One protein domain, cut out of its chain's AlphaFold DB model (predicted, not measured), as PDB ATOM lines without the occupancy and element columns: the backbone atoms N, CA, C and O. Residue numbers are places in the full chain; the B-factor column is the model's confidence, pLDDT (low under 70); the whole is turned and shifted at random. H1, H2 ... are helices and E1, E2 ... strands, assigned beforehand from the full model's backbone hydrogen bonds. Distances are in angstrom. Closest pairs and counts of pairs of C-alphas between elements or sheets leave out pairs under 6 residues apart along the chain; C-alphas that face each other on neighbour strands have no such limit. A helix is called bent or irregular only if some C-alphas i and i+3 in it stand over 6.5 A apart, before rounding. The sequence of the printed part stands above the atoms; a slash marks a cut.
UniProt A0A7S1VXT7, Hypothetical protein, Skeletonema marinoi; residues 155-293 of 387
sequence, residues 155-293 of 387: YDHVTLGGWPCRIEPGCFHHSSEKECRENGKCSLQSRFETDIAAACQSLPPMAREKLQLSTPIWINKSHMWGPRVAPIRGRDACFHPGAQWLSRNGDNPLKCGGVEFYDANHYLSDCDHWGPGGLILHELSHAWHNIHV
ATOM      1  N   TYR A 155     184.509 311.731 227.235       97.62
ATOM      2  CA  TYR A 155     185.678 311.454 226.410       97.62
ATOM      3  C   TYR A 155     186.526 312.712 226.251       97.62
ATOM      4  O   TYR A 155     186.015 313.789 225.941       97.62
ATOM      5  N   ASP A 156     187.836 312.554 226.397       96.75
ATOM      6  CA  ASP A 156     188.800 313.602 226.107       96.75
ATOM      7  C   ASP A 156     189.075 313.656 224.603       96.75
ATOM      8  O   ASP A 156     189.217 312.634 223.925       96.75
ATOM      9  N   HIS A 157     189.140 314.871 224.066       97.31
ATOM     10  CA  HIS A 157     189.439 315.103 222.661       97.31
ATOM     11  C   HIS A 157     190.950 315.221 222.491       97.31
ATOM     12  O   HIS A 157     191.567 316.140 223.030       97.31
ATOM     13  N   VAL A 158     191.540 314.314 221.718       96.31
ATOM     14  CA  VAL A 158     192.981 314.310 221.444       96.31
ATOM     15  C   VAL A 158     193.243 314.016 219.973       96.31
ATOM     16  O   VAL A 158     192.346 313.585 219.250       96.31
ATOM     17  N   THR A 159     194.483 314.220 219.544       96.69
ATOM     18  CA  THR A 159     194.964 313.770 218.237       96.69
ATOM     19  C   THR A 159     196.028 312.703 218.458       96.69
ATOM     20  O   THR A 159     197.023 312.985 219.122       96.69
ATOM     21  N   LEU A 160     195.836 311.506 217.900       95.50
ATOM     22  CA  LEU A 160     196.824 310.419 217.904       95.50
ATOM     23  C   LEU A 160     197.165 310.043 216.468       95.50
ATOM     24  O   LEU A 160     196.262 309.920 215.647       95.50
ATOM     25  N   GLY A 161     198.448 309.894 216.137       93.94
ATOM     26  CA  GLY A 161     198.865 309.480 214.788       93.94
ATOM     27  C   GLY A 161     198.373 310.413 213.669       93.94
ATOM     28  O   GLY A 161     198.218 309.993 212.526       93.94
ATOM     29  N   GLY A 162     198.077 311.676 214.003       93.31
ATOM     30  CA  GLY A 162     197.475 312.653 213.090       93.31
ATOM     31  C   GLY A 162     195.957 312.529 212.904       93.31
ATOM     32  O   GLY A 162     195.413 313.196 212.030       93.31
ATOM     33  N   TRP A 163     195.261 311.715 213.699       98.19
ATOM     34  CA  TRP A 163     193.821 311.478 213.589       98.19
ATOM     35  C   TRP A 163     193.050 312.019 214.802       98.19
ATOM     36  O   TRP A 163     193.542 311.901 215.927       98.19
ATOM     37  N   PRO A 164     191.850 312.606 214.624       98.06
ATOM     38  CA  PRO A 164     191.026 313.027 215.752       98.06
ATOM     39  C   PRO A 164     190.463 311.826 216.516       98.06
ATOM     40  O   PRO A 164     189.755 310.983 215.964       98.06
ATOM     41  N   CYS A 165     190.712 311.801 217.821       98.44
ATOM     42  CA  CYS A 165     190.263 310.746 218.717       98.44
ATOM     43  C   CYS A 165     189.384 311.288 219.855       98.44
ATOM     44  O   CYS A 165     189.402 312.480 220.194       98.44
ATOM     45  N   ARG A 166     188.598 310.386 220.442       98.12
ATOM     46  CA  ARG A 166     187.781 310.570 221.645       98.12
ATOM     47  C   ARG A 166     188.132 309.451 222.608       98.12
ATOM     48  O   ARG A 166     187.850 308.293 222.323       98.12
ATOM     49  N   ILE A 167     188.786 309.770 223.715       97.31
ATOM     50  CA  ILE A 167     189.387 308.748 224.579       97.31
ATOM     51  C   ILE A 167     188.756 308.805 225.956       97.31
ATOM     52  O   ILE A 167     188.682 309.867 226.569       97.31
ATOM     53  N   GLU A 168     188.290 307.659 226.440       96.50
ATOM     54  CA  GLU A 168     187.799 307.541 227.807       96.50
ATOM     55  C   GLU A 168     188.936 307.864 228.801       96.50
ATOM     56  O   GLU A 168     190.023 307.280 228.699       96.50
ATOM     57  N   PRO A 169     188.725 308.754 229.788       93.62
ATOM     58  CA  PRO A 169     189.753 309.059 230.776       93.62
ATOM     59  C   PRO A 169     190.276 307.808 231.485       93.62
ATOM     60  O   PRO A 169     189.519 306.955 231.948       93.62
ATOM     61  N   GLY A 170     191.600 307.707 231.604       88.94
ATOM     62  CA  GLY A 170     192.254 306.550 232.222       88.94
ATOM     63  C   GLY A 170     192.337 305.307 231.331       88.94
ATOM     64  O   GLY A 170     192.742 304.253 231.820       88.94
ATOM     65  N   CYS A 171     191.999 305.410 230.040       86.56
ATOM     66  CA  CYS A 171     192.227 304.345 229.061       86.56
ATOM     67  C   CYS A 171     193.725 304.032 228.880       86.56
ATOM     68  O   CYS A 171     194.104 302.872 228.726       86.56
ATOM     69  N   PHE A 172     194.591 305.046 228.973       86.62
ATOM     70  CA  PHE A 172     196.047 304.890 228.962       86.62
ATOM     71  C   PHE A 172     196.614 305.211 230.350       86.62
ATOM     72  O   PHE A 172     196.595 306.353 230.805       86.62
ATOM     73  N   HIS A 173     197.081 304.194 231.078       72.12
ATOM     74  CA  HIS A 173     197.624 304.377 232.425       72.12
ATOM     75  C   HIS A 173     199.099 304.812 232.380       72.12
ATOM     76  O   HIS A 173     199.952 304.046 231.938       72.12
ATOM     77  N   HIS A 174     199.440 305.973 232.950       59.78
ATOM     78  CA  HIS A 174     200.822 306.490 233.003       59.78
ATOM     79  C   HIS A 174     201.859 305.533 233.621       59.78
ATOM     80  O   HIS A 174     203.027 305.539 233.234       59.78
ATOM     81  N   SER A 175     201.458 304.692 234.582       55.28
ATOM     82  CA  SER A 175     202.345 303.680 235.172       55.28
ATOM     83  C   SER A 175     202.746 302.608 234.157       55.28
ATOM     84  O   SER A 175     203.908 302.213 234.128       55.28
ATOM     85  N   SER A 176     201.814 302.209 233.284       58.94
ATOM     86  CA  SER A 176     202.078 301.249 232.209       58.94
ATOM     87  C   SER A 176     203.038 301.816 231.166       58.94
ATOM     88  O   SER A 176     203.866 301.090 230.641       58.94
ATOM     89  N   GLU A 177     203.020 303.129 230.920       60.38
ATOM     90  CA  GLU A 177     203.930 303.767 229.961       60.38
ATOM     91  C   GLU A 177     205.374 303.804 230.463       60.38
ATOM     92  O   GLU A 177     206.310 303.570 229.695       60.38
ATOM     93  N   LYS A 178     205.561 304.079 231.759       58.56
ATOM     94  CA  LYS A 178     206.883 304.078 232.392       58.56
ATOM     95  C   LYS A 178     207.471 302.667 232.438       58.56
ATOM     96  O   LYS A 178     208.619 302.481 232.052       58.56
ATOM     97  N   GLU A 179     206.667 301.683 232.831       59.50
ATOM     98  CA  GLU A 179     207.068 300.274 232.859       59.50
ATOM     99  C   GLU A 179     207.336 299.722 231.450       59.50
ATOM    100  O   GLU A 179     208.327 299.026 231.235       59.50
ATOM    101  N   CYS A 180     206.517 300.081 230.457       63.34
ATOM    102  CA  CYS A 180     206.755 299.736 229.056       63.34
ATOM    103  C   CYS A 180     208.090 300.302 228.555       63.34
ATOM    104  O   CYS A 180     208.881 299.562 227.973       63.34
ATOM    105  N   ARG A 181     208.387 301.576 228.845       60.88
ATOM    106  CA  ARG A 181     209.673 302.208 228.501       60.88
ATOM    107  C   ARG A 181     210.868 301.517 229.154       60.88
ATOM    108  O   ARG A 181     211.889 301.343 228.496       60.88
ATOM    109  N   GLU A 182     210.748 301.126 230.420       67.31
ATOM    110  CA  GLU A 182     211.808 300.427 231.159       67.31
ATOM    111  C   GLU A 182     212.018 298.987 230.651       67.31
ATOM    112  O   GLU A 182     213.152 298.515 230.599       67.31
ATOM    113  N   ASN A 183     210.953 298.325 230.190       66.12
ATOM    114  CA  ASN A 183     210.980 296.951 229.677       66.12
ATOM    115  C   ASN A 183     211.121 296.847 228.144       66.12
ATOM    116  O   ASN A 183     211.041 295.745 227.599       66.12
ATOM    117  N   GLY A 184     211.288 297.967 227.431       61.41
ATOM    118  CA  GLY A 184     211.384 298.002 225.965       61.41
ATOM    119  C   GLY A 184     210.099 297.603 225.221       61.41
ATOM    120  O   GLY A 184     210.164 297.252 224.045       61.41
ATOM    121  N   LYS A 185     208.934 297.636 225.881       62.38
ATOM    122  CA  LYS A 185     207.620 297.387 225.268       62.38
ATOM    123  C   LYS A 185     206.998 298.696 224.778       62.38
ATOM    124  O   LYS A 185     207.208 299.754 225.364       62.38
ATOM    125  N   CYS A 186     206.195 298.626 223.719       70.19
ATOM    126  CA  CYS A 186     205.359 299.750 223.299       70.19
ATOM    127  C   CYS A 186     204.231 299.952 224.332       70.19
ATOM    128  O   CYS A 186     203.645 298.972 224.795       70.19
ATOM    129  N   SER A 187     203.943 301.192 224.746       84.94
ATOM    130  CA  SER A 187     202.756 301.453 225.573       84.94
ATOM    131  C   SER A 187     201.484 301.280 224.742       84.94
ATOM    132  O   SER A 187     201.529 301.398 223.519       84.94
ATOM    133  N   LEU A 188     200.339 301.044 225.390       89.94
ATOM    134  CA  LEU A 188     199.054 300.946 224.689       89.94
ATOM    135  C   LEU A 188     198.767 302.202 223.846       89.94
ATOM    136  O   LEU A 188     198.379 302.097 222.685       89.94
ATOM    137  N   GLN A 189     199.039 303.383 224.407       91.81
ATOM    138  CA  GLN A 189     198.907 304.651 223.692       91.81
ATOM    139  C   GLN A 189     199.847 304.729 222.487       91.81
ATOM    140  O   GLN A 189     199.407 305.053 221.388       91.81
ATOM    141  N   SER A 190     201.130 304.397 222.673       90.56
ATOM    142  CA  SER A 190     202.118 304.418 221.590       90.56
ATOM    143  C   SER A 190     201.779 303.409 220.493       90.56
ATOM    144  O   SER A 190     202.091 303.661 219.329       90.56
ATOM    145  N   ARG A 191     201.136 302.288 220.843       93.00
ATOM    146  CA  ARG A 191     200.674 301.291 219.880       93.00
ATOM    147  C   ARG A 191     199.535 301.842 219.026       93.00
ATOM    148  O   ARG A 191     199.663 301.832 217.808       93.00
ATOM    149  N   PHE A 192     198.486 302.385 219.650       95.81
ATOM    150  CA  PHE A 192     197.408 303.067 218.926       95.81
ATOM    151  C   PHE A 192     197.945 304.198 218.047       95.81
ATOM    152  O   PHE A 192     197.601 304.276 216.877       95.81
ATOM    153  N   GLU A 193     198.822 305.051 218.575       95.94
ATOM    154  CA  GLU A 193     199.405 306.158 217.815       95.94
ATOM    155  C   GLU A 193     200.183 305.680 216.579       95.94
ATOM    156  O   GLU A 193     200.028 306.254 215.500       95.94
ATOM    157  N   THR A 194     200.965 304.605 216.713       95.94
ATOM    158  CA  THR A 194     201.726 304.017 215.599       95.94
ATOM    159  C   THR A 194     200.804 303.404 214.549       95.94
ATOM    160  O   THR A 194     200.968 303.669 213.360       95.94
ATOM    161  N   ASP A 195     199.811 302.624 214.973       96.81
ATOM    162  CA  ASP A 195     198.900 301.935 214.059       96.81
ATOM    163  C   ASP A 195     197.942 302.904 213.357       96.81
ATOM    164  O   ASP A 195     197.700 302.767 212.160       96.81
ATOM    165  N   ILE A 196     197.462 303.938 214.058       97.75
ATOM    166  CA  ILE A 196     196.673 305.017 213.451       97.75
ATOM    167  C   ILE A 196     197.520 305.745 212.405       97.75
ATOM    168  O   ILE A 196     197.045 306.002 211.298       97.75
ATOM    169  N   ALA A 197     198.784 306.047 212.715       97.44
ATOM    170  CA  ALA A 197     199.684 306.675 211.754       97.44
ATOM    171  C   ALA A 197     199.950 305.778 210.531       97.44
ATOM    172  O   ALA A 197     200.044 306.298 209.418       97.44
ATOM    173  N   ALA A 198     200.054 304.459 210.711       96.31
ATOM    174  CA  ALA A 198     200.234 303.497 209.623       96.31
ATOM    175  C   ALA A 198     198.986 303.395 208.726       96.31
ATOM    176  O   ALA A 198     199.095 303.513 207.502       96.31
ATOM    177  N   ALA A 199     197.793 303.285 209.317       96.62
ATOM    178  CA  ALA A 199     196.527 303.311 208.582       96.62
ATOM    179  C   ALA A 199     196.370 304.626 207.796       96.62
ATOM    180  O   ALA A 199     196.062 304.627 206.606       96.62
ATOM    181  N   CYS A 200     196.685 305.755 208.434       95.62
ATOM    182  CA  CYS A 200     196.666 307.088 207.832       95.62
ATOM    183  C   CYS A 200     197.610 307.215 206.621       95.62
ATOM    184  O   CYS A 200     197.275 307.867 205.630       95.62
ATOM    185  N   GLN A 201     198.788 306.589 206.669       95.06
ATOM    186  CA  GLN A 201     199.743 306.581 205.553       95.06
ATOM    187  C   GLN A 201     199.301 305.692 204.385       95.06
ATOM    188  O   GLN A 201     199.686 305.965 203.251       95.06
ATOM    189  N   SER A 202     198.487 304.672 204.658       95.75
ATOM    190  CA  SER A 202     197.980 303.717 203.663       95.75
ATOM    191  C   SER A 202     196.829 304.288 202.822       95.75
ATOM    192  O   SER A 202     196.575 303.845 201.704       95.75
ATOM    193  N   LEU A 203     196.127 305.300 203.339       96.94
ATOM    194  CA  LEU A 203     194.990 305.921 202.662       96.94
ATOM    195  C   LEU A 203     195.424 306.850 201.509       96.94
ATOM    196  O   LEU A 203     196.365 307.639 201.665       96.94
ATOM    197  N   PRO A 204     194.681 306.873 200.384       96.69
ATOM    198  CA  PRO A 204     194.838 307.905 199.364       96.69
ATOM    199  C   PRO A 204     194.656 309.306 199.977       96.69
ATOM    200  O   PRO A 204     193.763 309.476 200.811       96.69
ATOM    201  N   PRO A 205     195.424 310.336 199.561       95.62
ATOM    202  CA  PRO A 205     195.388 311.655 200.203       95.62
ATOM    203  C   PRO A 205     193.983 312.257 200.334       95.62
ATOM    204  O   PRO A 205     193.624 312.743 201.403       95.62
ATOM    205  N   MET A 206     193.167 312.148 199.281       96.19
ATOM    206  CA  MET A 206     191.788 312.646 199.268       96.19
ATOM    207  C   MET A 206     190.890 311.897 200.263       96.19
ATOM    208  O   MET A 206     190.123 312.521 200.997       96.19
ATOM    209  N   ALA A 207     191.009 310.568 200.324       97.88
ATOM    210  CA  ALA A 207     190.233 309.758 201.255       97.88
ATOM    211  C   ALA A 207     190.647 310.033 202.706       97.88
ATOM    212  O   ALA A 207     189.786 310.222 203.563       97.88
ATOM    213  N   ARG A 208     191.955 310.152 202.967       97.75
ATOM    214  CA  ARG A 208     192.494 310.526 204.280       97.75
ATOM    215  C   ARG A 208     191.900 311.839 204.781       97.75
ATOM    216  O   ARG A 208     191.411 311.876 205.903       97.75
ATOM    217  N   GLU A 209     191.922 312.894 203.968       97.44
ATOM    218  CA  GLU A 209     191.400 314.209 204.367       97.44
ATOM    219  C   GLU A 209     189.905 314.150 204.707       97.44
ATOM    220  O   GLU A 209     189.476 314.652 205.746       97.44
ATOM    221  N   LYS A 210     189.107 313.479 203.870       98.31
ATOM    222  CA  LYS A 210     187.668 313.307 204.107       98.31
ATOM    223  C   LYS A 210     187.371 312.489 205.363       98.31
ATOM    224  O   LYS A 210     186.505 312.873 206.152       98.31
ATOM    225  N   LEU A 211     188.081 311.384 205.569       98.56
ATOM    226  CA  LEU A 211     187.896 310.508 206.726       98.56
ATOM    227  C   LEU A 211     188.357 311.178 208.025       98.56
ATOM    228  O   LEU A 211     187.651 311.097 209.023       98.56
ATOM    229  N   GLN A 212     189.457 311.935 208.018       98.06
ATOM    230  CA  GLN A 212     189.876 312.719 209.188       98.06
ATOM    231  C   GLN A 212     188.817 313.745 209.614       98.06
ATOM    232  O   GLN A 212     188.700 314.044 210.799       98.06
ATOM    233  N   LEU A 213     188.037 314.285 208.674       97.81
ATOM    234  CA  LEU A 213     186.964 315.236 208.978       97.81
ATOM    235  C   LEU A 213     185.672 314.558 209.453       97.81
ATOM    236  O   LEU A 213     184.963 315.123 210.284       97.81
ATOM    237  N   SER A 214     185.352 313.381 208.915       98.00
ATOM    238  CA  SER A 214     184.050 312.725 209.111       98.00
ATOM    239  C   SER A 214     184.057 311.587 210.132       98.00
ATOM    240  O   SER A 214     183.000 311.269 210.669       98.00
ATOM    241  N   THR A 215     185.223 311.014 210.443       98.69
ATOM    242  CA  THR A 215     185.336 309.741 211.171       98.69
ATOM    243  C   THR A 215     186.297 309.844 212.355       98.69
ATOM    244  O   THR A 215     187.466 309.466 212.255       98.69
ATOM    245  N   PRO A 216     185.841 310.360 213.512       98.56
ATOM    246  CA  PRO A 216     186.629 310.304 214.738       98.56
ATOM    247  C   PRO A 216     186.784 308.860 215.239       98.56
ATOM    248  O   PRO A 216     185.877 308.042 215.085       98.56
ATOM    249  N   ILE A 217     187.912 308.568 215.895       98.81
ATOM    250  CA  ILE A 217     188.158 307.269 216.545       98.81
ATOM    251  C   ILE A 217     187.856 307.373 218.045       98.81
ATOM    252  O   ILE A 217     188.482 308.154 218.763       98.81
ATOM    253  N   TRP A 218     186.918 306.571 218.530       98.69
ATOM    254  CA  TRP A 218     186.524 306.459 219.928       98.69
ATOM    255  C   TRP A 218     187.255 305.286 220.577       98.69
ATOM    256  O   TRP A 218     187.242 304.177 220.051       98.69
ATOM    257  N   ILE A 219     187.904 305.516 221.714       98.19
ATOM    258  CA  ILE A 219     188.701 304.499 222.406       98.19
ATOM    259  C   ILE A 219     188.205 304.384 223.842       98.19
ATOM    260  O   ILE A 219     188.256 305.346 224.614       98.19
ATOM    261  N   ASN A 220     187.727 303.194 224.195       97.38
ATOM    262  CA  ASN A 220     187.188 302.891 225.513       97.38
ATOM    263  C   ASN A 220     188.136 301.995 226.303       97.38
ATOM    264  O   ASN A 220     188.735 301.065 225.769       97.38
ATOM    265  N   LYS A 221     188.177 302.195 227.618       94.69
ATOM    266  CA  LYS A 221     188.710 301.209 228.558       94.69
ATOM    267  C   LYS A 221     187.824 299.964 228.602       94.69
ATOM    268  O   LYS A 221     188.325 298.853 228.720       94.69
ATOM    269  N   SER A 222     186.513 300.170 228.553       94.12
ATOM    270  CA  SER A 222     185.507 299.118 228.419       94.12
ATOM    271  C   SER A 222     184.191 299.717 227.941       94.12
ATOM    272  O   SER A 222     183.821 300.809 228.384       94.12
ATOM    273  N   HIS A 223     183.447 298.985 227.118       95.19
ATOM    274  CA  HIS A 223     182.135 299.404 226.636       95.19
ATOM    275  C   HIS A 223     181.116 298.271 226.736       95.19
ATOM    276  O   HIS A 223     181.461 297.092 226.620       95.19
ATOM    277  N   MET A 224     179.859 298.624 226.995       93.50
ATOM    278  CA  MET A 224     178.755 297.671 227.070       93.50
ATOM    279  C   MET A 224     177.495 298.279 226.462       93.50
ATOM    280  O   MET A 224     177.281 299.482 226.583       93.50
ATOM    281  N   TRP A 225     176.644 297.439 225.883       89.88
ATOM    282  CA  TRP A 225     175.334 297.829 225.359       89.88
ATOM    283  C   TRP A 225     174.294 296.732 225.605       89.88
ATOM    284  O   TRP A 225     174.593 295.670 226.158       89.88
ATOM    285  N   GLY A 226     173.056 296.987 225.183       85.88
ATOM    286  CA  GLY A 226     171.954 296.038 225.301       85.88
ATOM    287  C   GLY A 226     171.254 296.082 226.666       85.88
ATOM    288  O   GLY A 226     171.485 297.006 227.452       85.88
ATOM    289  N   PRO A 227     170.361 295.116 226.947       87.19
ATOM    290  CA  PRO A 227     169.503 295.135 228.131       87.19
ATOM    291  C   PRO A 227     170.292 295.174 229.445       87.19
ATOM    292  O   PRO A 227     171.216 294.388 229.645       87.19
ATOM    293  N   ARG A 228     169.889 296.017 230.403       87.69
ATOM    294  CA  ARG A 228     170.565 296.173 231.709       87.69
ATOM    295  C   ARG A 228     170.681 294.870 232.494       87.69
ATOM    296  O   ARG A 228     171.643 294.666 233.226       87.69
ATOM    297  N   VAL A 229     169.685 294.006 232.354       85.06
ATOM    298  CA  VAL A 229     169.625 292.709 233.036       85.06
ATOM    299  C   VAL A 229     170.522 291.647 232.387       85.06
ATOM    300  O   VAL A 229     170.791 290.620 233.005       85.06
ATOM    301  N   ALA A 230     171.004 291.889 231.164       85.56
ATOM    302  CA  ALA A 230     171.901 291.006 230.424       85.56
ATOM    303  C   ALA A 230     172.791 291.827 229.464       85.56
ATOM    304  O   ALA A 230     172.622 291.739 228.244       85.56
ATOM    305  N   PRO A 231     173.710 292.654 229.994       88.81
ATOM    306  CA  PRO A 231     174.502 293.551 229.168       88.81
ATOM    307  C   PRO A 231     175.507 292.773 228.318       88.81
ATOM    308  O   PRO A 231     176.136 291.817 228.784       88.81
ATOM    309  N   ILE A 232     175.697 293.222 227.082       88.88
ATOM    310  CA  ILE A 232     176.732 292.725 226.181       88.88
ATOM    311  C   ILE A 232     177.983 293.554 226.428       88.88
ATOM    312  O   ILE A 232     177.940 294.780 226.351       88.88
ATOM    313  N   ARG A 233     179.102 292.892 226.730       92.50
ATOM    314  CA  ARG A 233     180.402 293.554 226.846       92.50
ATOM    315  C   ARG A 233     181.111 293.530 225.502       92.50
ATOM    316  O   ARG A 233     181.474 292.456 225.023       92.50
ATOM    317  N   GLY A 234     181.333 294.712 224.942       91.81
ATOM    318  CA  GLY A 234     182.131 294.889 223.741       91.81
ATOM    319  C   GLY A 234     183.588 294.543 223.986       91.81
ATOM    320  O   GLY A 234     184.129 294.828 225.058       91.81
ATOM    321  N   ARG A 235     184.211 293.932 222.985       92.88
ATOM    322  CA  ARG A 235     185.644 293.624 222.993       92.88
ATOM    323  C   ARG A 235     186.339 294.202 221.772       92.88
ATOM    324  O   ARG A 235     187.385 294.820 221.919       92.88
ATOM    325  N   ASP A 236     185.717 294.025 220.616       92.88
ATOM    326  CA  ASP A 236     186.303 294.331 219.316       92.88
ATOM    327  C   ASP A 236     186.156 295.817 218.939       92.88
ATOM    328  O   ASP A 236     185.925 296.679 219.799       92.88
ATOM    329  N   ALA A 237     186.329 296.113 217.653       95.56
ATOM    330  CA  ALA A 237     186.090 297.421 217.066       95.56
ATOM    331  C   ALA A 237     184.860 297.393 216.147       95.56
ATOM    332  O   ALA A 237     184.402 296.320 215.757       95.56
ATOM    333  N   CYS A 238     184.308 298.566 215.848       96.62
ATOM    334  CA  CYS A 238     183.298 298.719 214.806       96.62
ATOM    335  C   CYS A 238     183.255 300.146 214.257       96.62
ATOM    336  O   CYS A 238     183.573 301.116 214.953       96.62
ATOM    337  N   PHE A 239     182.705 300.298 213.060       98.44
ATOM    338  CA  PHE A 239     182.177 301.559 212.558       98.44
ATOM    339  C   PHE A 239     180.682 301.723 212.891       98.44
ATOM    340  O   PHE A 239     179.907 300.770 212.838       98.44
ATOM    341  N   HIS A 240     180.255 302.952 213.205       97.69
ATOM    342  CA  HIS A 240     178.861 303.277 213.540       97.69
ATOM    343  C   HIS A 240     178.134 304.012 212.400       97.69
ATOM    344  O   HIS A 240     178.190 305.243 212.351       97.69
ATOM    345  N   PRO A 241     177.369 303.331 211.524       95.25
ATOM    346  CA  PRO A 241     176.720 303.971 210.369       95.25
ATOM    347  C   PRO A 241     175.504 304.844 210.726       95.25
ATOM    348  O   PRO A 241     175.074 305.667 209.918       95.25
ATOM    349  N   GLY A 242     174.915 304.683 211.921       92.19
ATOM    350  CA  GLY A 242     173.647 305.334 212.258       92.19
ATOM    351  C   GLY A 242     173.445 305.654 213.740       92.19
ATOM    352  O   GLY A 242     173.545 304.795 214.614       92.19
ATOM    353  N   ALA A 243     173.039 306.896 214.025       95.94
ATOM    354  CA  ALA A 243     172.770 307.389 215.380       95.94
ATOM    355  C   ALA A 243     171.561 306.724 216.061       95.94
ATOM    356  O   ALA A 243     171.484 306.665 217.288       95.94
ATOM    357  N   GLN A 244     170.598 306.222 215.284       94.00
ATOM    358  CA  GLN A 244     169.361 305.685 215.847       94.00
ATOM    359  C   GLN A 244     169.578 304.368 216.593       94.00
ATOM    360  O   GLN A 244     168.964 304.164 217.641       94.00
ATOM    361  N   TRP A 245     170.454 303.493 216.085       91.06
ATOM    362  CA  TRP A 245     170.821 302.271 216.797       91.06
ATOM    363  C   TRP A 245     171.509 302.614 218.120       91.06
ATOM    364  O   TRP A 245     171.111 302.083 219.156       91.06
ATOM    365  N   LEU A 246     172.444 303.570 218.104       94.75
ATOM    366  CA  LEU A 246     173.138 304.054 219.301       94.75
ATOM    367  C   LEU A 246     172.139 304.542 220.361       94.75
ATOM    368  O   LEU A 246     172.115 304.013 221.469       94.75
ATOM    369  N   SER A 247     171.231 305.458 220.007       93.94
ATOM    370  CA  SER A 247     170.226 305.971 220.951       93.94
ATOM    371  C   SER A 247     169.296 304.885 221.498       93.94
ATOM    372  O   SER A 247     169.012 304.866 222.693       93.94
ATOM    373  N   ARG A 248     168.831 303.958 220.647       90.38
ATOM    374  CA  ARG A 248     167.961 302.846 221.075       90.38
ATOM    375  C   ARG A 248     168.663 301.892 222.044       90.38
ATOM    376  O   ARG A 248     167.995 301.293 222.879       90.38
ATOM    377  N   ASN A 249     169.985 301.770 221.947       90.00
ATOM    378  CA  ASN A 249     170.797 300.900 222.796       90.00
ATOM    379  C   ASN A 249     171.424 301.627 223.996       90.00
ATOM    380  O   ASN A 249     172.295 301.058 224.649       90.00
ATOM    381  N   GLY A 250     170.969 302.847 224.306       93.25
ATOM    382  CA  GLY A 250     171.472 303.626 225.441       93.25
ATOM    383  C   GLY A 250     172.892 304.158 225.241       93.25
ATOM    384  O   GLY A 250     173.550 304.513 226.214       93.25
ATOM    385  N   ASP A 251     173.376 304.217 224.002       95.25
ATOM    386  CA  ASP A 251     174.707 304.703 223.650       95.25
ATOM    387  C   ASP A 251     174.671 306.150 223.137       95.25
ATOM    388  O   ASP A 251     173.617 306.725 222.852       95.25
ATOM    389  N   ASN A 252     175.845 306.768 223.037       96.56
ATOM    390  CA  ASN A 252     176.002 308.156 222.640       96.56
ATOM    391  C   ASN A 252     175.802 308.308 221.117       96.56
ATOM    392  O   ASN A 252     176.656 307.857 220.349       96.56
ATOM    393  N   PRO A 253     174.741 308.996 220.640       96.81
ATOM    394  CA  PRO A 253     174.491 309.172 219.207       96.81
ATOM    395  C   PRO A 253     175.581 309.968 218.476       96.81
ATOM    396  O   PRO A 253     175.671 309.880 217.254       96.81
ATOM    397  N   LEU A 254     176.434 310.711 219.196       96.81
ATOM    398  CA  LEU A 254     177.571 311.435 218.615       96.81
ATOM    399  C   LEU A 254     178.671 310.509 218.079       96.81
ATOM    400  O   LEU A 254     179.559 310.981 217.374       96.81
ATOM    401  N   LYS A 255     178.621 309.209 218.395       98.00
ATOM    402  CA  LYS A 255     179.524 308.204 217.821       98.00
ATOM    403  C   LYS A 255     179.201 307.865 216.367       98.00
ATOM    404  O   LYS A 255     180.045 307.278 215.701       98.00
ATOM    405  N   CYS A 256     178.019 308.237 215.869       98.25
ATOM    406  CA  CYS A 256     177.632 308.038 214.473       98.25
ATOM    407  C   CYS A 256     178.679 308.637 213.520       98.25
ATOM    408  O   CYS A 256     179.103 309.778 213.692       98.25
ATOM    409  N   GLY A 257     179.070 307.868 212.508       97.75
ATOM    410  CA  GLY A 257     180.143 308.196 211.575       97.75
ATOM    411  C   GLY A 257     181.551 307.955 212.122       97.75
ATOM    412  O   GLY A 257     182.512 308.143 211.383       97.75
ATOM    413  N   GLY A 258     181.698 307.543 213.384       98.56
ATOM    414  CA  GLY A 258     182.975 307.226 214.016       98.56
ATOM    415  C   GLY A 258     183.297 305.734 214.030       98.56
ATOM    416  O   GLY A 258     182.414 304.883 213.932       98.56
ATOM    417  N   VAL A 259     184.585 305.443 214.205       98.75
ATOM    418  CA  VAL A 259     185.092 304.107 214.547       98.75
ATOM    419  C   VAL A 259     185.216 304.022 216.061       98.75
ATOM    420  O   VAL A 259     185.685 304.971 216.683       98.75
ATOM    421  N   GLU A 260     184.825 302.913 216.669       98.50
ATOM    422  CA  GLU A 260     184.911 302.694 218.106       98.50
ATOM    423  C   GLU A 260     185.671 301.413 218.438       98.50
ATOM    424  O   GLU A 260     185.352 300.351 217.928       98.50
ATOM    425  N   PHE A 261     186.630 301.513 219.359       98.12
ATOM    426  CA  PHE A 261     187.260 300.383 220.037       98.12
ATOM    427  C   PHE A 261     186.604 300.207 221.407       98.12
ATOM    428  O   PHE A 261     186.690 301.100 222.263       98.12
ATOM    429  N   TYR A 262     185.938 299.074 221.627       96.56
ATOM    430  CA  TYR A 262     185.169 298.832 222.850       96.56
ATOM    431  C   TYR A 262     186.036 298.500 224.069       96.56
ATOM    432  O   TYR A 262     185.687 298.878 225.190       96.56
ATOM    433  N   ASP A 263     187.153 297.803 223.868       95.19
ATOM    434  CA  ASP A 263     188.144 297.512 224.905       95.19
ATOM    435  C   ASP A 263     189.550 297.735 224.338       95.19
ATOM    436  O   ASP A 263     190.089 296.930 223.577       95.19
ATOM    437  N   ALA A 264     190.166 298.851 224.719       94.50
ATOM    438  CA  ALA A 264     191.484 299.231 224.234       94.50
ATOM    439  C   ALA A 264     192.570 298.201 224.569       94.50
ATOM    440  O   ALA A 264     193.532 298.084 223.822       94.50
ATOM    441  N   ASN A 265     192.448 297.432 225.659       92.31
ATOM    442  CA  ASN A 265     193.431 296.381 225.939       92.31
ATOM    443  C   ASN A 265     193.243 295.180 225.014       92.31
ATOM    444  O   ASN A 265     194.231 294.538 224.660       92.31
ATOM    445  N   HIS A 266     192.002 294.886 224.618       91.31
ATOM    446  CA  HIS A 266     191.724 293.803 223.680       91.31
ATOM    447  C   HIS A 266     192.306 294.075 222.295       91.31
ATOM    448  O   HIS A 266     192.794 293.149 221.663       91.31
ATOM    449  N   TYR A 267     192.379 295.339 221.870       92.88
ATOM    450  CA  TYR A 267     193.040 295.719 220.617       92.88
ATOM    451  C   TYR A 267     194.417 295.052 220.435       92.88
ATOM    452  O   TYR A 267     194.726 294.557 219.353       92.88
ATOM    453  N   LEU A 268     195.213 294.959 221.512       90.44
ATOM    454  CA  LEU A 268     196.559 294.375 221.487       90.44
ATOM    455  C   LEU A 268     196.601 292.871 221.186       90.44
ATOM    456  O   LEU A 268     197.669 292.376 220.832       90.44
ATOM    457  N   SER A 269     195.506 292.126 221.368       89.31
ATOM    458  CA  SER A 269     195.480 290.699 221.021       89.31
ATOM    459  C   SER A 269     195.245 290.450 219.538       89.31
ATOM    460  O   SER A 269     195.573 289.368 219.052       89.31
ATOM    461  N   ASP A 270     194.705 291.441 218.827       87.88
ATOM    462  CA  ASP A 270     194.105 291.228 217.514       87.88
ATOM    463  C   ASP A 270     194.803 292.016 216.411       87.88
ATOM    464  O   ASP A 270     194.929 291.514 215.293       87.88
ATOM    465  N   CYS A 271     195.316 293.205 216.732       90.12
ATOM    466  CA  CYS A 271     195.903 294.137 215.774       90.12
ATOM    467  C   CYS A 271     197.034 293.531 214.928       90.12
ATOM    468  O   CYS A 271     197.106 293.796 213.733       90.12
ATOM    469  N   ASP A 272     197.876 292.669 215.507       92.44
ATOM    470  CA  ASP A 272     199.008 292.059 214.793       92.44
ATOM    471  C   ASP A 272     198.581 291.059 213.709       92.44
ATOM    472  O   ASP A 272     199.374 290.747 212.821       92.44
ATOM    473  N   HIS A 273     197.334 290.578 213.725       93.69
ATOM    474  CA  HIS A 273     196.841 289.692 212.674       93.69
ATOM    475  C   HIS A 273     196.588 290.424 211.344       93.69
ATOM    476  O   HIS A 273     196.608 289.767 210.312       93.69
ATOM    477  N   TRP A 274     196.396 291.750 211.350       92.81
ATOM    478  CA  TRP A 274     196.244 292.596 210.149       92.81
ATOM    479  C   TRP A 274     197.501 293.457 209.893       92.81
ATOM    480  O   TRP A 274     197.432 294.533 209.306       92.81
ATOM    481  N   GLY A 275     198.670 293.047 210.390       91.69
ATOM    482  CA  GLY A 275     199.884 293.858 210.270       91.69
ATOM    483  C   GLY A 275     199.749 295.278 210.870       91.69
ATOM    484  O   GLY A 275     198.845 295.558 211.662       91.69
ATOM    485  N   PRO A 276     200.662 296.208 210.537       91.31
ATOM    486  CA  PRO A 276     200.651 297.556 211.109       91.31
ATOM    487  C   PRO A 276     199.443 298.382 210.640       91.31
ATOM    488  O   PRO A 276     199.336 298.725 209.465       91.31
ATOM    489  N   GLY A 277     198.545 298.732 211.564       95.19
ATOM    490  CA  GLY A 277     197.382 299.588 211.295       95.19
ATOM    491  C   GLY A 277     196.236 298.959 210.496       95.19
ATOM    492  O   GLY A 277     195.214 299.619 210.321       95.19
ATOM    493  N   GLY A 278     196.345 297.705 210.040       96.81
ATOM    494  CA  GLY A 278     195.348 297.106 209.145       96.81
ATOM    495  C   GLY A 278     193.964 296.928 209.777       96.81
ATOM    496  O   GLY A 278     192.967 297.179 209.111       96.81
ATOM    497  N   LEU A 279     193.879 296.627 211.080       97.00
ATOM    498  CA  LEU A 279     192.591 296.556 211.790       97.00
ATOM    499  C   LEU A 279     191.896 297.928 211.854       97.00
ATOM    500  O   LEU A 279     190.689 298.031 211.687       97.00
ATOM    501  N   ILE A 280     192.654 299.010 212.047       98.31
ATOM    502  CA  ILE A 280     192.096 300.373 212.018       98.31
ATOM    503  C   ILE A 280     191.667 300.730 210.593       98.31
ATOM    504  O   ILE A 280     190.624 301.344 210.385       98.31
ATOM    505  N   LEU A 281     192.466 300.333 209.602       98.25
ATOM    506  CA  LEU A 281     192.171 300.559 208.193       98.25
ATOM    507  C   LEU A 281     190.912 299.810 207.734       98.25
ATOM    508  O   LEU A 281     190.165 300.360 206.928       98.25
ATOM    509  N   HIS A 282     190.647 298.617 208.273       98.56
ATOM    510  CA  HIS A 282     189.397 297.881 208.075       98.56
ATOM    511  C   HIS A 282     188.196 298.743 208.500       98.56
ATOM    512  O   HIS A 282     187.327 299.053 207.687       98.56
ATOM    513  N   GLU A 283     188.200 299.247 209.735       98.69
ATOM    514  CA  GLU A 283     187.097 300.069 210.252       98.69
ATOM    515  C   GLU A 283     186.946 301.408 209.508       98.69
ATOM    516  O   GLU A 283     185.840 301.883 209.248       98.69
ATOM    517  N   LEU A 284     188.059 302.025 209.106       98.75
ATOM    518  CA  LEU A 284     188.028 303.225 208.263       98.75
ATOM    519  C   LEU A 284     187.507 302.931 206.848       98.75
ATOM    520  O   LEU A 284     186.956 303.827 206.206       98.75
ATOM    521  N   SER A 285     187.644 301.697 206.362       98.81
ATOM    522  CA  SER A 285     187.083 301.270 205.077       98.81
ATOM    523  C   SER A 285     185.564 301.139 205.152       98.81
ATOM    524  O   SER A 285     184.886 301.576 204.223       98.81
ATOM    525  N   HIS A 286     185.013 300.667 206.278       98.81
ATOM    526  CA  HIS A 286     183.568 300.738 206.546       98.81
ATOM    527  C   HIS A 286     183.057 302.178 206.512       98.81
ATOM    528  O   HIS A 286     182.065 302.471 205.842       98.81
ATOM    529  N   ALA A 287     183.773 303.099 207.162       98.75
ATOM    530  CA  ALA A 287     183.426 304.518 207.141       98.75
ATOM    531  C   ALA A 287     183.473 305.118 205.728       98.75
ATOM    532  O   ALA A 287     182.589 305.884 205.343       98.75
ATOM    533  N   TRP A 288     184.486 304.761 204.935       98.81
ATOM    534  CA  TRP A 288     184.602 305.204 203.547       98.81
ATOM    535  C   TRP A 288     183.440 304.706 202.690       98.81
ATOM    536  O   TRP A 288     182.795 305.508 202.012       98.81
ATOM    537  N   HIS A 289     183.151 303.406 202.775       98.69
ATOM    538  CA  HIS A 289     182.050 302.763 202.069       98.69
ATOM    539  C   HIS A 289     180.719 303.429 202.420       98.69
ATOM    540  O   HIS A 289     179.991 303.835 201.528       98.69
ATOM    541  N   ASN A 290     180.424 303.637 203.703       98.62
ATOM    542  CA  ASN A 290     179.140 304.196 204.116       98.62
ATOM    543  C   ASN A 290     178.972 305.691 203.792       98.62
ATOM    544  O   ASN A 290     177.885 306.115 203.405       98.62
ATOM    545  N   ILE A 291     180.017 306.501 203.996       98.38
ATOM    546  CA  ILE A 291     179.896 307.969 204.004       98.38
ATOM    547  C   ILE A 291     180.269 308.590 202.651       98.38
ATOM    548  O   ILE A 291     179.704 309.618 202.276       98.38
ATOM    549  N   HIS A 292     181.244 308.018 201.938       98.25
ATOM    550  CA  HIS A 292     181.907 308.693 200.811       98.25
ATOM    551  C   HIS A 292     181.771 307.975 199.470       98.25
ATOM    552  O   HIS A 292     181.956 308.619 198.433       98.25
ATOM    553  N   VAL A 293     181.452 306.681 199.467       98.12
ATOM    554  CA  VAL A 293     181.083 305.953 198.246       98.12
ATOM    555  C   VAL A 293     179.636 306.291 197.878       98.12
ATOM    556  O   VAL A 293     178.772 306.450 198.740       98.12
TER     557      VAL A 293
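Overview. This is residues 155 to 293 of the 387 residues of the protein "Hypothetical protein" of Skeletonema marinoi (UniProt A0A7S1VXT7). A small, strongly twisted sheet of five strands has helix H6 packed over one face at its E7 and E6 end, while H2, H3 and H5 graze the sheet. Away from this core, in three different directions, lie H1, H4 and the small strand hairpin E4 E5. The printed part has 139 residues, with six named helices and seven named strands in the order E1 E2 H1 H2 H3 E3 E4 E5 E6 H4 E7 H5 H6. The larger sheet, in the order E1 E2 E3 E7 E6, is mixed; the class is mixed, helices and strands. The whole is compact, with a radius of gyration of the C-alphas of 15.0 A and spans of 45 by 43 by 27 A.

Along the chain. E1, residues 156 to 160, begins at C-alpha 156 (188.800, 313.602, 226.107) and is 11.9 A long; E2, 163 to 167, is 12.2 A. H1 is 174 to 182, 12.7 A; H2, 188 to 202, is 21.2 A, from C-alpha 188 (199.054, 300.946, 224.689); H3, 205 to 214, is 14.5 A. E3 is 217 to 219, E4 223 to 225, E5 232 to 234 and E6 237 to 239. H4 is 243 to 248 and E7 259 to 261. H5, 264 to 274, 16.3 A, is irregular: C-alphas 269 and 272 are 7.3 A apart. H6, 278 to 291, 19.6 A, ends at C-alpha 291 (179.896, 307.969, 204.004).

Arrangement. E1 and E2 form an antiparallel hairpin, N 158 to O 165 at 3.2 A. E2, H1 H2 H3 and E3 make a strand-helix-strand unit, two parallel neighbour strands with helices between, N 166 to O 217 at 2.8 A. E3 and E7 are parallel, N 218 to O 259 at 2.7 A; E7 and E6 are antiparallel, N 238 to O 260 at 2.9 A. H6 on one face makes two layers, helix and sheet, at a height of 6.6 A, along the strands, 9 degrees to E6 on the local plane. H6 touches H2 at Leu 281 and Ala 199, C-alphas 5.2 A apart, and H3 at Trp 288 and Leu 211, 7.0 A. H2 and H5 only just touch, with 3 pairs of C-alphas within 8 A, closest Leu 188 and Asn 265. H5 and H6 touch only at the corner, and only just, with 3 pairs, closest Cys 271 and Leu 279, 5.7 A. H1 and H4 are not on the sheet. E4 and E5 are a hairpin, N 225 to O 232 at 3.0 A; E5 runs on into E6 at 92 degrees. Every O i to N i+4 pair is within hydrogen-bond range in H1, H2, H3, H4 and H6; H5 has 1 of 7, and 5 of 8 O i to N i+3 pairs.

Size, cuts and confidence. The C-alphas farthest apart are those of Pro 205 and Val 229, 45.8 A. The printed part has no cut, and no link is long. Mean pLDDT of the printed part is 91.7; residues 174 to 185 are under 70.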